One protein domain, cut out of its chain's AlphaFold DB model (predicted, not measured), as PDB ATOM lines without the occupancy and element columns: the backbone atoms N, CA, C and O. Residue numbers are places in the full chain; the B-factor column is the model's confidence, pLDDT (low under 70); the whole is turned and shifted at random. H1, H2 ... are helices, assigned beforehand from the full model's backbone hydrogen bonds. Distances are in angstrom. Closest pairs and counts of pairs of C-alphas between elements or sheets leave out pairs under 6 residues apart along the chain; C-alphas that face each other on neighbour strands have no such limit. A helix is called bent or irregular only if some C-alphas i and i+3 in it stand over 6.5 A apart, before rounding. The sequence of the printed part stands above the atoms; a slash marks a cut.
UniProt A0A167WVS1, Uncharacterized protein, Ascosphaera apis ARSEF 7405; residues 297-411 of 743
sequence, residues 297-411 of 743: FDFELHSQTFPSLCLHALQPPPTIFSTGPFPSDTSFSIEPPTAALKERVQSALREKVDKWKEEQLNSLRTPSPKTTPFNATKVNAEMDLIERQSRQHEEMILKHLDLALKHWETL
ATOM      1  N   PHE A 297     326.095 383.249 375.401       87.00
ATOM      2  CA  PHE A 297     326.806 382.696 376.550       87.00
ATOM      3  C   PHE A 297     328.269 383.149 376.562       87.00
ATOM      4  O   PHE A 297     328.913 383.231 375.516       87.00
ATOM      5  N   ASP A 298     328.811 383.367 377.762       84.25
ATOM      6  CA  ASP A 298     330.238 383.586 378.023       84.25
ATOM      7  C   ASP A 298     331.056 382.274 378.069       84.25
ATOM      8  O   ASP A 298     332.270 382.302 378.269       84.25
ATOM      9  N   PHE A 299     330.402 381.130 377.832       86.12
ATOM     10  CA  PHE A 299     330.971 379.780 377.812       86.12
ATOM     11  C   PHE A 299     330.544 378.994 376.558       86.12
ATOM     12  O   PHE A 299     329.486 379.231 375.973       86.12
ATOM     13  N   GLU A 300     331.348 378.008 376.149       87.94
ATOM     14  CA  GLU A 300     331.011 377.123 375.028       87.94
ATOM     15  C   GLU A 300     330.041 376.021 375.477       87.94
ATOM     16  O   GLU A 300     330.462 375.024 376.059       87.94
ATOM     17  N   LEU A 301     328.750 376.179 375.171       89.69
ATOM     18  CA  LEU A 301     327.656 375.266 375.541       89.69
ATOM     19  C   LEU A 301     328.012 373.766 375.445       89.69
ATOM     20  O   LEU A 301     327.856 373.048 376.426       89.69
ATOM     21  N   HIS A 302     328.532 373.302 374.302       89.62
ATOM     22  CA  HIS A 302     328.823 371.878 374.061       89.62
ATOM     23  C   HIS A 302     329.935 371.293 374.943       89.62
ATOM     24  O   HIS A 302     329.983 370.081 375.140       89.62
ATOM     25  N   SER A 303     330.831 372.134 375.468       90.69
ATOM     26  CA  SER A 303     331.900 371.708 376.386       90.69
ATOM     27  C   SER A 303     331.393 371.433 377.806       90.69
ATOM     28  O   SER A 303     332.109 370.845 378.613       90.69
ATOM     29  N   GLN A 304     330.173 371.877 378.125       91.12
ATOM     30  CA  GLN A 304     329.639 371.882 379.480       91.12
ATOM     31  C   GLN A 304     328.907 370.585 379.818       91.12
ATOM     32  O   GLN A 304     328.100 370.076 379.038       91.12
ATOM     33  N   THR A 305     329.160 370.082 381.024       93.44
ATOM     34  CA  THR A 305     328.430 368.956 381.613       93.44
ATOM     35  C   THR A 305     327.123 369.453 382.236       93.44
ATOM     36  O   THR A 305     326.969 370.648 382.484       93.44
ATOM     37  N   PHE A 306     326.167 368.565 382.528       93.94
ATOM     38  CA  PHE A 306     324.919 368.985 383.182       93.94
ATOM     39  C   PHE A 306     325.164 369.751 384.503       93.94
ATOM     40  O   PHE A 306     324.596 370.834 384.651       93.94
ATOM     41  N   PRO A 307     326.074 369.323 385.405       93.56
ATOM     42  CA  PRO A 307     326.377 370.096 386.609       93.56
ATOM     43  C   PRO A 307     327.052 371.450 386.350       93.56
ATOM     44  O   PRO A 307     326.735 372.420 387.042       93.56
ATOM     45  N   SER A 308     327.936 371.573 385.351       91.94
ATOM     46  CA  SER A 308     328.541 372.879 385.040       91.94
ATOM     47  C   SER A 308     327.523 373.837 384.404       91.94
ATOM     48  O   SER A 308     327.526 375.029 384.715       91.94
ATOM     49  N   LEU A 309     326.555 373.325 383.631       91.50
ATOM     50  CA  LEU A 309     325.383 374.097 383.200       91.50
ATOM     51  C   LEU A 309     324.531 374.569 384.387       91.50
ATOM     52  O   LEU A 309     324.068 375.706 384.358       91.50
ATOM     53  N   CYS A 310     324.354 373.766 385.443       91.50
ATOM     54  CA  CYS A 310     323.661 374.212 386.659       91.50
ATOM     55  C   CYS A 310     324.366 375.414 387.309       91.50
ATOM     56  O   CYS A 310     323.702 376.403 387.619       91.50
ATOM     57  N   LEU A 311     325.696 375.364 387.457       90.69
ATOM     58  CA  LEU A 311     326.497 376.454 388.038       90.69
ATOM     59  C   LEU A 311     326.550 377.709 387.150       90.69
ATOM     60  O   LEU A 311     326.615 378.821 387.669       90.69
ATOM     61  N   HIS A 312     326.516 377.554 385.824       88.94
ATOM     62  CA  HIS A 312     326.545 378.681 384.887       88.94
ATOM     63  C   HIS A 312     325.167 379.293 384.590       88.94
ATOM     64  O   HIS A 312     325.099 380.461 384.194       88.94
ATOM     65  N   ALA A 313     324.072 378.538 384.715       87.31
ATOM     66  CA  ALA A 313     322.722 379.012 384.404       87.31
ATOM     67  C   ALA A 313     321.989 379.602 385.616       87.31
ATOM     68  O   ALA A 313     321.301 380.609 385.460       87.31
ATOM     69  N   LEU A 314     322.123 378.982 386.792       87.31
ATOM     70  CA  LEU A 314     321.395 379.365 388.002       87.31
ATOM     71  C   LEU A 314     322.131 380.455 388.787       87.31
ATOM     72  O   LEU A 314     323.323 380.699 388.601       87.31
ATOM     73  N   GLN A 315     321.410 381.115 389.691       83.69
ATOM     74  CA  GLN A 315     322.009 382.087 390.600       83.69
ATOM     75  C   GLN A 315     322.835 381.373 391.690       83.69
ATOM     76  O   GLN A 315     322.484 380.259 392.094       83.69
ATOM     77  N   PRO A 316     323.912 381.993 392.207       81.12
ATOM     78  CA  PRO A 316     324.557 381.497 393.417       81.12
ATOM     79  C   PRO A 316     323.550 381.519 394.578       81.12
ATOM     80  O   PRO A 316     322.784 382.483 394.687       81.12
ATOM     81  N   PRO A 317     323.525 380.490 395.445       78.88
ATOM     82  CA  PRO A 317     322.633 380.476 396.594       78.88
ATOM     83  C   PRO A 317     322.925 381.663 397.525       78.88
ATOM     84  O   PRO A 317     324.076 382.110 397.627       78.88
ATOM     85  N   PRO A 318     321.896 382.196 398.207       77.81
ATOM     86  CA  PRO A 318     322.062 383.304 399.137       77.81
ATOM     87  C   PRO A 318     323.064 382.948 400.244       77.81
ATOM     88  O   PRO A 318     323.074 381.835 400.764       77.81
ATOM     89  N   THR A 319     323.930 383.899 400.606       78.88
ATOM     90  CA  THR A 319     324.979 383.653 401.613       78.88
ATOM     91  C   THR A 319     324.387 383.304 402.981       78.88
ATOM     92  O   THR A 319     323.267 383.698 403.291       78.88
ATOM     93  N   ILE A 320     325.179 382.679 403.856       73.44
ATOM     94  CA  ILE A 320     324.793 382.355 405.244       73.44
ATOM     95  C   ILE A 320     324.394 383.566 406.115       73.44
ATOM     96  O   ILE A 320     323.889 383.380 407.215       73.44
ATOM     97  N   PHE A 321     324.620 384.795 405.636       76.50
ATOM     98  CA  PHE A 321     324.205 386.049 406.279       76.50
ATOM     99  C   PHE A 321     322.868 386.596 405.738       76.50
ATOM    100  O   PHE A 321     322.411 387.654 406.163       76.50
ATOM    101  N   SER A 322     322.249 385.894 404.785       77.94
ATOM    102  CA  SER A 322     320.892 386.143 404.292       77.94
ATOM    103  C   SER A 322     319.847 385.642 405.288       77.94
ATOM    104  O   SER A 322     320.052 384.633 405.960       77.94
ATOM    105  N   THR A 323     318.681 386.290 405.324       74.81
ATOM    106  CA  THR A 323     317.517 385.845 406.113       74.81
ATOM    107  C   THR A 323     316.975 384.482 405.670       74.81
ATOM    108  O   THR A 323     316.371 383.774 406.470       74.81
ATOM    109  N   GLY A 324     317.233 384.089 404.419       75.25
ATOM    110  CA  GLY A 324     317.127 382.714 403.938       75.25
ATOM    111  C   GLY A 324     318.490 382.242 403.421       75.25
ATOM    112  O   GLY A 324     318.896 382.729 402.366       75.25
ATOM    113  N   PRO A 325     319.200 381.336 404.123       67.56
ATOM    114  CA  PRO A 325     320.512 380.812 403.716       67.56
ATOM    115  C   PRO A 325     320.425 379.503 402.901       67.56
ATOM    116  O   PRO A 325     321.439 378.860 402.641       67.56
ATOM    117  N   PHE A 326     319.211 379.069 402.550       74.56
ATOM    118  CA  PHE A 326     318.942 377.837 401.807       74.56
ATOM    119  C   PHE A 326     318.749 378.116 400.307       74.56
ATOM    120  O   PHE A 326     318.414 379.248 399.944       74.56
ATOM    121  N   PRO A 327     318.918 377.112 399.424       71.88
ATOM    122  CA  PRO A 327     318.688 377.284 397.993       71.88
ATOM    123  C   PRO A 327     317.237 377.693 397.696       71.88
ATOM    124  O   PRO A 327     316.302 376.936 397.956       71.88
ATOM    125  N   SER A 328     317.052 378.886 397.131       72.81
ATOM    126  CA  SER A 328     315.799 379.304 396.494       72.81
ATOM    127  C   SER A 328     315.617 378.594 395.152       72.81
ATOM    128  O   SER A 328     316.588 378.101 394.569       72.81
ATOM    129  N   ASP A 329     314.404 378.617 394.592       70.00
ATOM    130  CA  ASP A 329     314.135 377.953 393.312       70.00
ATOM    131  C   ASP A 329     314.997 378.454 392.141       70.00
ATOM    132  O   ASP A 329     315.313 377.680 391.236       70.00
ATOM    133  N   THR A 330     315.448 379.711 392.185       74.75
ATOM    134  CA  THR A 330     316.330 380.333 391.180       74.75
ATOM    135  C   THR A 330     317.818 379.995 391.340       74.75
ATOM    136  O   THR A 330     318.626 380.389 390.493       74.75
ATOM    137  N   SER A 331     318.200 379.288 392.407       82.25
ATOM    138  CA  SER A 331     319.597 379.037 392.782       82.25
ATOM    139  C   SER A 331     319.992 377.559 392.725       82.25
ATOM    140  O   SER A 331     319.137 376.670 392.706       82.25
ATOM    141  N   PHE A 332     321.299 377.280 392.681       81.56
ATOM    142  CA  PHE A 332     321.807 375.909 392.777       81.56
ATOM    143  C   PHE A 332     321.923 375.430 394.235       81.56
ATOM    144  O   PHE A 332     322.268 376.196 395.135       81.56
ATOM    145  N   SER A 333     321.655 374.139 394.466       81.00
ATOM    146  CA  SER A 333     321.870 373.487 395.767       81.00
ATOM    147  C   SER A 333     323.348 373.163 396.001       81.00
ATOM    148  O   SER A 333     324.141 373.146 395.068       81.00
ATOM    149  N   ILE A 334     323.725 372.865 397.245       80.69
ATOM    150  CA  ILE A 334     325.014 372.223 397.564       80.69
ATOM    151  C   ILE A 334     324.956 370.716 397.236       80.69
ATOM    152  O   ILE A 334     325.978 370.099 396.938       80.69
ATOM    153  N   GLU A 335     323.761 370.128 397.238       85.25
ATOM    154  CA  GLU A 335     323.509 368.733 396.857       85.25
ATOM    155  C   GLU A 335     323.630 368.513 395.334       85.25
ATOM    156  O   GLU A 335     323.445 369.462 394.567       85.25
ATOM    157  N   PRO A 336     323.959 367.287 394.872       85.62
ATOM    158  CA  PRO A 336     324.132 366.995 393.448       85.62
ATOM    159  C   PRO A 336     322.864 367.296 392.620       85.62
ATOM    160  O   PRO A 336     321.759 367.008 393.078       85.62
ATOM    161  N   PRO A 337     322.997 367.824 391.385       86.19
ATOM    162  CA  PRO A 337     321.864 368.165 390.525       86.19
ATOM    163  C   PRO A 337     320.855 367.031 390.276       86.19
ATOM    164  O   PRO A 337     321.118 366.085 389.533       86.19
ATOM    165  N   THR A 338     319.655 367.173 390.840       83.44
ATOM    166  CA  THR A 338     318.486 366.316 390.571       83.44
ATOM    167  C   THR A 338     317.838 366.667 389.225       83.44
ATOM    168  O   THR A 338     317.854 367.826 388.812       83.44
ATOM    169  N   ALA A 339     317.169 365.709 388.572       83.12
ATOM    170  CA  ALA A 339     316.439 365.937 387.317       83.12
ATOM    171  C   ALA A 339     315.405 367.089 387.386       83.12
ATOM    172  O   ALA A 339     315.224 367.802 386.406       83.12
ATOM    173  N   ALA A 340     314.803 367.364 388.551       83.62
ATOM    174  CA  ALA A 340     313.911 368.516 388.762       83.62
ATOM    175  C   ALA A 340     314.588 369.895 388.563       83.62
ATOM    176  O   ALA A 340     313.915 370.910 388.394       83.62
ATOM    177  N   LEU A 341     315.925 369.952 388.555       86.50
ATOM    178  CA  LEU A 341     316.691 371.165 388.263       86.50
ATOM    179  C   LEU A 341     316.767 371.460 386.750       86.50
ATOM    180  O   LEU A 341     317.026 372.598 386.357       86.50
ATOM    181  N   LYS A 342     316.486 370.456 385.901       89.31
ATOM    182  CA  LYS A 342     316.502 370.528 384.430       89.31
ATOM    183  C   LYS A 342     315.672 371.691 383.897       89.31
ATOM    184  O   LYS A 342     316.180 372.509 383.136       89.31
ATOM    185  N   GLU A 343     314.411 371.772 384.312       90.25
ATOM    186  CA  GLU A 343     313.443 372.760 383.818       90.25
ATOM    187  C   GLU A 343     313.839 374.189 384.209       90.25
ATOM    188  O   GLU A 343     313.634 375.135 383.444       90.25
ATOM    189  N   ARG A 344     314.491 374.344 385.368       89.06
ATOM    190  CA  ARG A 344     315.006 375.630 385.857       89.06
ATOM    191  C   ARG A 344     316.217 376.089 385.051       89.06
ATOM    192  O   ARG A 344     316.244 377.226 384.590       89.06
ATOM    193  N   VAL A 345     317.177 375.190 384.809       91.25
ATOM    194  CA  VAL A 345     318.341 375.447 383.941       91.25
ATOM    195  C   VAL A 345     317.885 375.760 382.513       91.25
ATOM    196  O   VAL A 345     318.334 376.741 381.929       91.25
ATOM    197  N   GLN A 346     316.940 374.991 381.968       93.38
ATOM    198  CA  GLN A 346     316.322 375.239 380.663       93.38
ATOM    199  C   GLN A 346     315.662 376.626 380.587       93.38
ATOM    200  O   GLN A 346     315.854 377.339 379.602       93.38
ATOM    201  N   SER A 347     314.922 377.027 381.623       92.38
ATOM    202  CA  SER A 347     314.265 378.340 381.686       92.38
ATOM    203  C   SER A 347     315.278 379.484 381.787       92.38
ATOM    204  O   SER A 347     315.185 380.443 381.027       92.38
ATOM    205  N   ALA A 348     316.301 379.357 382.635       91.75
ATOM    206  CA  ALA A 348     317.359 380.359 382.779       91.75
ATOM    207  C   ALA A 348     318.239 380.492 381.517       91.75
ATOM    208  O   ALA A 348     318.656 381.593 381.154       91.75
ATOM    209  N   LEU A 349     318.510 379.392 380.802       92.19
ATOM    210  CA  LEU A 349     319.241 379.433 379.529       92.19
ATOM    211  C   LEU A 349     318.399 380.048 378.398       92.19
ATOM    212  O   LEU A 349     318.951 380.792 377.587       92.19
ATOM    213  N   ARG A 350     317.078 379.812 378.371       93.19
ATOM    214  CA  ARG A 350     316.138 380.531 377.489       93.19
ATOM    215  C   ARG A 350     316.128 382.029 377.786       93.19
ATOM    216  O   ARG A 350     316.351 382.821 376.879       93.19
ATOM    217  N   GLU A 351     316.000 382.414 379.056       93.12
ATOM    218  CA  GLU A 351     316.022 383.816 379.490       93.12
ATOM    219  C   GLU A 351     317.320 384.540 379.069       93.12
ATOM    220  O   GLU A 351     317.283 385.703 378.664       93.12
ATOM    221  N   LYS A 352     318.476 383.855 379.092       91.00
ATOM    222  CA  LYS A 352     319.737 384.394 378.546       91.00
ATOM    223  C   LYS A 352     319.689 384.601 377.027       91.00
ATOM    224  O   LYS A 352     320.152 385.640 376.558       91.00
ATOM    225  N   VAL A 353     319.115 383.669 376.262       93.56
ATOM    226  CA  VAL A 353     318.926 383.824 374.804       93.56
ATOM    227  C   VAL A 353     317.947 384.958 374.483       93.56
ATOM    228  O   VAL A 353     318.196 385.720 373.550       93.56
ATOM    229  N   ASP A 354     316.880 385.121 375.264       92.81
ATOM    230  CA  ASP A 354     315.921 386.214 375.089       92.81
ATOM    231  C   ASP A 354     316.534 387.581 375.418       92.81
ATOM    232  O   ASP A 354     316.395 388.507 374.620       92.81
ATOM    233  N   LYS A 355     317.307 387.698 376.505       92.00
ATOM    234  CA  LYS A 355     318.072 388.919 376.826       92.00
ATOM    235  C   LYS A 355     319.114 389.248 375.758       92.00
ATOM    236  O   LYS A 355     319.225 390.403 375.357       92.00
ATOM    237  N   TRP A 356     319.837 388.247 375.252       92.25
ATOM    238  CA  TRP A 356     320.768 388.416 374.130       92.25
ATOM    239  C   TRP A 356     320.051 388.928 372.875       92.25
ATOM    240  O   TRP A 356     320.496 389.894 372.255       92.25
ATOM    241  N   LYS A 357     318.911 388.319 372.526       91.94
ATOM    242  CA  LYS A 357     318.058 388.721 371.401       91.94
ATOM    243  C   LYS A 357     317.615 390.176 371.568       91.94
ATOM    244  O   LYS A 357     317.813 390.975 370.659       91.94
ATOM    245  N   GLU A 358     317.087 390.548 372.732       91.25
ATOM    246  CA  GLU A 358     316.702 391.928 373.050       91.25
ATOM    247  C   GLU A 358     317.876 392.911 372.964       91.25
ATOM    248  O   GLU A 358     317.712 393.995 372.404       91.25
ATOM    249  N   GLU A 359     319.069 392.546 373.440       89.69
ATOM    250  CA  GLU A 359     320.275 393.371 373.319       89.69
ATOM    251  C   GLU A 359     320.673 393.589 371.849       89.69
ATOM    252  O   GLU A 359     320.901 394.733 371.445       89.69
ATOM    253  N   GLN A 360     320.676 392.539 371.016       87.50
ATOM    254  CA  GLN A 360     320.961 392.684 369.582       87.50
ATOM    255  C   GLN A 360     319.899 393.545 368.877       87.50
ATOM    256  O   GLN A 360     320.242 394.442 368.101       87.50
ATOM    257  N   LEU A 361     318.610 393.346 369.179       86.94
ATOM    258  CA  LEU A 361     317.530 394.158 368.608       86.94
ATOM    259  C   LEU A 361     317.593 395.621 369.070       86.94
ATOM    260  O   LEU A 361     317.347 396.529 368.273       86.94
ATOM    261  N   ASN A 362     317.977 395.878 370.320       86.50
ATOM    262  CA  ASN A 362     318.201 397.230 370.821       86.50
ATOM    263  C   ASN A 362     319.439 397.871 370.173       86.50
ATOM    264  O   ASN A 362     319.362 399.033 369.777       86.50
ATOM    265  N   SER A 363     320.518 397.117 369.933       82.25
ATOM    266  CA  SER A 363     321.683 397.598 369.174       82.25
ATOM    267  C   SER A 363     321.373 397.898 367.698       82.25
ATOM    268  O   SER A 363     322.067 398.724 367.099       82.25
ATOM    269  N   LEU A 364     320.355 397.267 367.098       78.69
ATOM    270  CA  LEU A 364     319.834 397.651 365.777       78.69
ATOM    271  C   LEU A 364     318.922 398.887 365.839       78.69
ATOM    272  O   LEU A 364     318.893 399.674 364.892       78.69
ATOM    273  N   ARG A 365     318.175 399.065 366.936       78.94
ATOM    274  CA  ARG A 365     317.243 400.190 367.137       78.94
ATOM    275  C   ARG A 365     317.928 401.492 367.552       78.94
ATOM    276  O   ARG A 365     317.401 402.554 367.233       78.94
ATOM    277  N   THR A 366     319.073 401.449 368.237       71.06
ATOM    278  CA  THR A 366     319.817 402.657 368.640       71.06
ATOM    279  C   THR A 366     320.308 403.440 367.414       71.06
ATOM    280  O   THR A 366     321.183 402.951 366.691       71.06
ATOM    281  N   PRO A 367     319.797 404.661 367.151       56.47
ATOM    282  CA  PRO A 367     320.084 405.362 365.908       56.47
ATOM    283  C   PRO A 367     321.483 405.984 365.935       56.47
ATOM    284  O   PRO A 367     321.723 407.010 366.574       56.47
ATOM    285  N   SER A 368     322.409 405.415 365.164       53.81
ATOM    286  CA  SER A 368     323.639 406.125 364.803       53.81
ATOM    287  C   SER A 368     323.270 407.388 363.999       53.81
ATOM    288  O   SER A 368     322.479 407.279 363.051       53.81
ATOM    289  N   PRO A 369     323.829 408.579 364.307       54.53
ATOM    290  CA  PRO A 369     323.364 409.878 363.790       54.53
ATOM    291  C   PRO A 369     323.703 410.150 362.307       54.53
ATOM    292  O   PRO A 369     323.828 411.296 361.884       54.53
ATOM    293  N   LYS A 370     323.892 409.095 361.505       50.00
ATOM    294  CA  LYS A 370     324.240 409.127 360.073       50.00
ATOM    295  C   LYS A 370     323.380 408.171 359.223       50.00
ATOM    296  O   LYS A 370     323.691 407.937 358.058       50.00
ATOM    297  N   THR A 371     322.326 407.580 359.793       52.66
ATOM    298  CA  THR A 371     321.563 406.495 359.148       52.66
ATOM    299  C   THR A 371     320.485 407.038 358.205       52.66
ATOM    300  O   THR A 371     319.464 407.558 358.645       52.66
ATOM    301  N   THR A 372     320.696 406.913 356.893       54.78
ATOM    302  CA  THR A 372     319.717 407.290 355.856       54.78
ATOM    303  C   THR A 372     318.570 406.269 355.745       54.78
ATOM    304  O   THR A 372     318.786 405.080 356.013       54.78
ATOM    305  N   PRO A 373     317.359 406.676 355.300       57.16
ATOM    306  CA  PRO A 373     316.160 405.821 355.303       57.16
ATOM    307  C   PRO A 373     316.257 404.567 354.416       57.16
ATOM    308  O   PRO A 373     315.516 403.611 354.623       57.16
ATOM    309  N   PHE A 374     317.215 404.517 353.485       53.03
ATOM    310  CA  PHE A 374     317.473 403.359 352.617       53.03
ATOM    311  C   PHE A 374     317.920 402.087 353.374       53.03
ATOM    312  O   PHE A 374     318.034 401.020 352.780       53.03
ATOM    313  N   ASN A 375     318.182 402.179 354.685       62.94
ATOM    314  CA  ASN A 375     318.608 401.048 355.513       62.94
ATOM    315  C   ASN A 375     317.451 400.233 356.126       62.94
ATOM    316  O   ASN A 375     317.719 399.165 356.668       62.94
ATOM    317  N   ALA A 376     316.190 400.680 356.042       65.56
ATOM    318  CA  ALA A 376     315.061 400.018 356.716       65.56
ATOM    319  C   ALA A 376     314.914 398.530 356.334       65.56
ATOM    320  O   ALA A 376     314.893 397.663 357.205       65.56
ATOM    321  N   THR A 377     314.935 398.211 355.035       73.25
ATOM    322  CA  THR A 377     314.876 396.824 354.534       73.25
ATOM    323  C   THR A 377     316.039 395.970 355.042       73.25
ATOM    324  O   THR A 377     315.876 394.778 355.288       73.25
ATOM    325  N   LYS A 378     317.218 396.577 355.246       77.00
ATOM    326  CA  LYS A 378     318.375 395.881 355.810       77.00
ATOM    327  C   LYS A 378     318.200 395.611 357.309       77.00
ATOM    328  O   LYS A 378     318.531 394.519 357.751       77.00
ATOM    329  N   VAL A 379     317.677 396.568 358.078       78.12
ATOM    330  CA  VAL A 379     317.388 396.367 359.510       78.12
ATOM    331  C   VAL A 379     316.380 395.230 359.699       78.12
ATOM    332  O   VAL A 379     316.590 394.392 360.568       78.12
ATOM    333  N   ASN A 380     315.365 395.130 358.836       83.44
ATOM    334  CA  ASN A 380     314.423 394.006 358.851       83.44
ATOM    335  C   ASN A 380     315.112 392.665 358.520       83.44
ATOM    336  O   ASN A 380     314.867 391.674 359.192       83.44
ATOM    337  N   ALA A 381     316.029 392.624 357.548       84.69
ATOM    338  CA  ALA A 381     316.775 391.400 357.234       84.69
ATOM    339  C   ALA A 381     317.741 390.956 358.358       84.69
ATOM    340  O   ALA A 381     317.959 389.760 358.545       84.69
ATOM    341  N   GLU A 382     318.319 391.896 359.115       84.88
ATOM    342  CA  GLU A 382     319.167 391.587 360.281       84.88
ATOM    343  C   GLU A 382     318.302 391.189 361.506       84.88
ATOM    344  O   GLU A 382     318.685 390.292 362.250       84.88
ATOM    345  N   MET A 383     317.101 391.766 361.673       87.75
ATOM    346  CA  MET A 383     316.073 391.358 362.656       87.75
ATOM    347  C   MET A 383     315.654 389.890 362.449       87.75
ATOM    348  O   MET A 383     315.757 389.081 363.371       87.75
ATOM    349  N   ASP A 384     315.277 389.531 361.218       90.00
ATOM    350  CA  ASP A 384     314.975 388.158 360.787       90.00
ATOM    351  C   ASP A 384     316.128 387.182 361.072       90.00
ATOM    352  O   ASP A 384     315.906 386.028 361.447       90.00
ATOM    353  N   LEU A 385     317.373 387.624 360.864       90.06
ATOM    354  CA  LEU A 385     318.564 386.812 361.106       90.06
ATOM    355  C   LEU A 385     318.777 386.560 362.605       90.06
ATOM    356  O   LEU A 385     319.054 385.422 362.984       90.06
ATOM    357  N   ILE A 386     318.609 387.586 363.445       90.00
ATOM    358  CA  ILE A 386     318.721 387.478 364.907       90.00
ATOM    359  C   ILE A 386     317.652 386.530 365.461       90.00
ATOM    360  O   ILE A 386     317.974 385.687 366.294       90.00
ATOM    361  N   GLU A 387     316.410 386.590 364.969       92.12
ATOM    362  CA  GLU A 387     315.354 385.677 365.429       92.12
ATOM    363  C   GLU A 387     315.619 384.217 365.012       92.12
ATOM    364  O   GLU A 387     315.435 383.282 365.798       92.12
ATOM    365  N   ARG A 388     316.119 383.994 363.789       92.50
ATOM    366  CA  ARG A 388     316.554 382.656 363.348       92.50
ATOM    367  C   ARG A 388     317.717 382.145 364.204       92.50
ATOM    368  O   ARG A 388     317.727 380.968 364.557       92.50
ATOM    369  N   GLN A 389     318.652 383.016 364.586       91.44
ATOM    370  CA  GLN A 389     319.758 382.673 365.482       91.44
ATOM    371  C   GLN A 389     319.290 382.378 366.913       91.44
ATOM    372  O   GLN A 389     319.724 381.376 367.474       91.44
ATOM    373  N   SER A 390     318.372 383.157 367.499       92.56
ATOM    374  CA  SER A 390     317.853 382.867 368.847       92.56
ATOM    375  C   SER A 390     317.135 381.516 368.893       92.56
ATOM    376  O   SER A 390     317.390 380.726 369.799       92.56
ATOM    377  N   ARG A 391     316.324 381.195 367.874       93.94
ATOM    378  CA  ARG A 391     315.669 379.879 367.736       93.94
ATOM    379  C   ARG A 391     316.690 378.738 367.588       93.94
ATOM    380  O   ARG A 391     316.563 377.713 368.250       93.94
ATOM    381  N   GLN A 392     317.745 378.927 366.785       92.94
ATOM    382  CA  GLN A 392     318.842 377.954 366.654       92.94
ATOM    383  C   GLN A 392     319.601 377.740 367.971       92.94
ATOM    384  O   GLN A 392     319.939 376.602 368.304       92.94
ATOM    385  N   HIS A 393     319.852 378.808 368.735       91.44
ATOM    386  CA  HIS A 393     320.456 378.707 370.061       91.44
ATOM    387  C   HIS A 393     319.544 377.957 371.038       91.44
ATOM    388  O   HIS A 393     320.030 377.058 371.721       91.44
ATOM    389  N   GLU A 394     318.240 378.242 371.058       93.56
ATOM    390  CA  GLU A 394     317.268 377.515 371.884       93.56
ATOM    391  C   GLU A 394     317.233 376.013 371.563       93.56
ATOM    392  O   GLU A 394     317.420 375.185 372.455       93.56
ATOM    393  N   GLU A 395     317.068 375.642 370.290       94.25
ATOM    394  CA  GLU A 395     317.081 374.239 369.862       94.25
ATOM    395  C   GLU A 395     318.361 373.506 370.286       94.25
ATOM    396  O   GLU A 395     318.316 372.343 370.692       94.25
ATOM    397  N   MET A 396     319.511 374.172 370.169       92.56
ATOM    398  CA  MET A 396     320.822 373.627 370.513       92.56
ATOM    399  C   MET A 396     320.988 373.444 372.029       92.56
ATOM    400  O   MET A 396     321.512 372.416 372.457       92.56
ATOM    401  N   ILE A 397     320.483 374.383 372.838       94.00
ATOM    402  CA  ILE A 397     320.424 374.268 374.305       94.00
ATOM    403  C   ILE A 397     319.610 373.046 374.706       94.00
ATOM    404  O   ILE A 397     320.111 372.224 375.465       94.00
ATOM    405  N   LEU A 398     318.390 372.897 374.181       93.06
ATOM    406  CA  LEU A 398     317.499 371.787 374.532       93.06
ATOM    407  C   LEU A 398     318.139 370.431 374.198       93.06
ATOM    408  O   LEU A 398     318.204 369.549 375.053       93.06
ATOM    409  N   LYS A 399     318.690 370.294 372.984       94.88
ATOM    410  CA  LYS A 399     319.356 369.064 372.519       94.88
ATOM    411  C   LYS A 399     320.593 368.723 373.357       94.88
ATOM    412  O   LYS A 399     320.770 367.562 373.722       94.88
ATOM    413  N   HIS A 400     321.435 369.707 373.681       95.25
ATOM    414  CA  HIS A 400     322.629 369.485 374.508       95.25
ATOM    415  C   HIS A 400     322.270 369.159 375.961       95.25
ATOM    416  O   HIS A 400     322.812 368.218 376.532       95.25
ATOM    417  N   LEU A 401     321.317 369.885 376.545       94.31
ATOM    418  CA  LEU A 401     320.866 369.713 377.925       94.31
ATOM    419  C   LEU A 401     320.201 368.345 378.147       94.31
ATOM    420  O   LEU A 401     320.475 367.701 379.159       94.31
ATOM    421  N   ASP A 402     319.418 367.848 377.183       94.62
ATOM    422  CA  ASP A 402     318.888 366.477 377.196       94.62
ATOM    423  C   ASP A 402     319.992 365.410 377.153       94.62
ATOM    424  O   ASP A 402     319.901 364.402 377.851       94.62
ATOM    425  N   LEU A 403     321.027 365.597 376.326       95.38
ATOM    426  CA  LEU A 403     322.139 364.646 376.206       95.38
ATOM    427  C   LEU A 403     323.046 364.667 377.445       95.38
ATOM    428  O   LEU A 403     323.439 363.611 377.941       95.38
ATOM    429  N   ALA A 404     323.338 365.856 377.974       94.94
ATOM    430  CA  ALA A 404     324.140 366.044 379.175       94.94
ATOM    431  C   ALA A 404     323.446 365.474 380.423       94.94
ATOM    432  O   ALA A 404     324.111 364.855 381.255       94.94
ATOM    433  N   LEU A 405     322.121 365.630 380.537       94.56
ATOM    434  CA  LEU A 405     321.326 365.028 381.608       94.56
ATOM    435  C   LEU A 405     321.249 363.500 381.473       94.56
ATOM    436  O   LEU A 405     321.484 362.809 382.455       94.56
ATOM    437  N   LYS A 406     321.046 362.951 380.267       94.75
ATOM    438  CA  LYS A 406     321.101 361.490 380.054       94.75
ATOM    439  C   LYS A 406     322.458 360.904 380.448       94.75
ATOM    440  O   LYS A 406     322.512 359.855 381.078       94.75
ATOM    441  N   HIS A 407     323.559 361.589 380.127       94.69
ATOM    442  CA  HIS A 407     324.885 361.169 380.584       94.69
ATOM    443  C   HIS A 407     325.015 361.241 382.117       94.69
ATOM    444  O   HIS A 407     325.529 360.307 382.730       94.69
ATOM    445  N   TRP A 408     324.504 362.300 382.747       94.88
ATOM    446  CA  TRP A 408     324.475 362.435 384.206       94.88
ATOM    447  C   TRP A 408     323.691 361.307 384.895       94.88
ATOM    448  O   TRP A 408     324.170 360.733 385.872       94.88
ATOM    449  N   GLU A 409     322.535 360.931 384.348       94.75
ATOM    450  CA  GLU A 409     321.688 359.837 384.841       94.75
ATOM    451  C   GLU A 409     322.317 358.444 384.656       94.75
ATOM    452  O   GLU A 409     321.971 357.525 385.394       94.75
ATOM    453  N   THR A 410     323.271 358.270 383.728       96.12
ATOM    454  CA  THR A 410     324.035 357.009 383.594       96.12
ATOM    455  C   THR A 410     325.155 356.825 384.626       96.12
ATOM    456  O   THR A 410     325.702 355.727 384.719       96.12
ATOM    457  N   LEU A 411     325.512 357.862 385.390       94.88
ATOM    458  CA  LEU A 411     326.518 357.773 386.455       94.88
ATOM    459  C   LEU A 411     325.895 357.250 387.755       94.88
ATOM    460  O   LEU A 411     324.754 357.576 388.083       94.88
TER     461      LEU A 411
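AT A GLANCE: This is residues 297 to 411 of the 743 residues of an uncharacterized protein of Ascosphaera apis ARSEF 7405 (UniProt A0A167WVS1). The domain is a long helical hairpin, H2 and H3 side by side, with the short helix H1 packed on both near the end where H2 begins and H3 ends. A long loop, residues 314 to 338, joins H1 to H2 at that end, and at the other end the turn, residues 366 to 378, sticks out; of these, 373 to 378 belong to H3. The printed part has 115 residues with three named helices, in the order H1, H2, H3, and no named strand; its class is all helix. It is loose, with a radius of gyration of the C-alphas of 18.5 A, and flat, spanning 56 by 37 by 19 A.

HOW THE PARTS SIT: H1, residues 306 to 313, touches residues 341 to 349 alone of H2, residues 339 to 365, with the C-alphas of Ala 313 and Val 345 closest at 5.7 A. These two run the same way at a steep tilt of 41 degrees. H1 also touches H3, residues 373 to 409, at residues 401 to 408 alone; the C-alphas of Phe 306 and Ala 404 are closest, 5.0 A apart. They run opposite ways at a steep tilt of 38 degrees. H2 and H3 form a helical hairpin, touching at a shallow tilt of 14 degrees, opposite ways, with the C-alphas of Val 353 and Ser 390 closest at 6.1 A. The packing of the three helices is mostly crossed, but only just, with 1 of 3 pairs at a shallow tilt. Each O i to N i+4 pair is within hydrogen-bond range in H1, against 21 of 23 in H2 and 31 of 33 in H3.

IN THESE COORDINATES: H1 begins at C-alpha 306, (324.919, 368.985, 383.182), and is 10.3 A long. H2 measures 39.8 A and is only just irregular: C-alphas 340 and 343 are 6.53 A apart. H3 measures 54.9 A, is irregular, with C-alphas 374 and 377 7.3 A apart, and ends at C-alpha 409, (321.688, 359.837, 384.841).

THE WHOLE: The two C-alphas farthest apart, those of Thr 372 and Leu 411, are 58.6 A apart. The printed part has no cut; the link from H1 to H2 is long, that from H2 to H3 short. Model confidence is under 70 at residue 325 and residues 367 to 376.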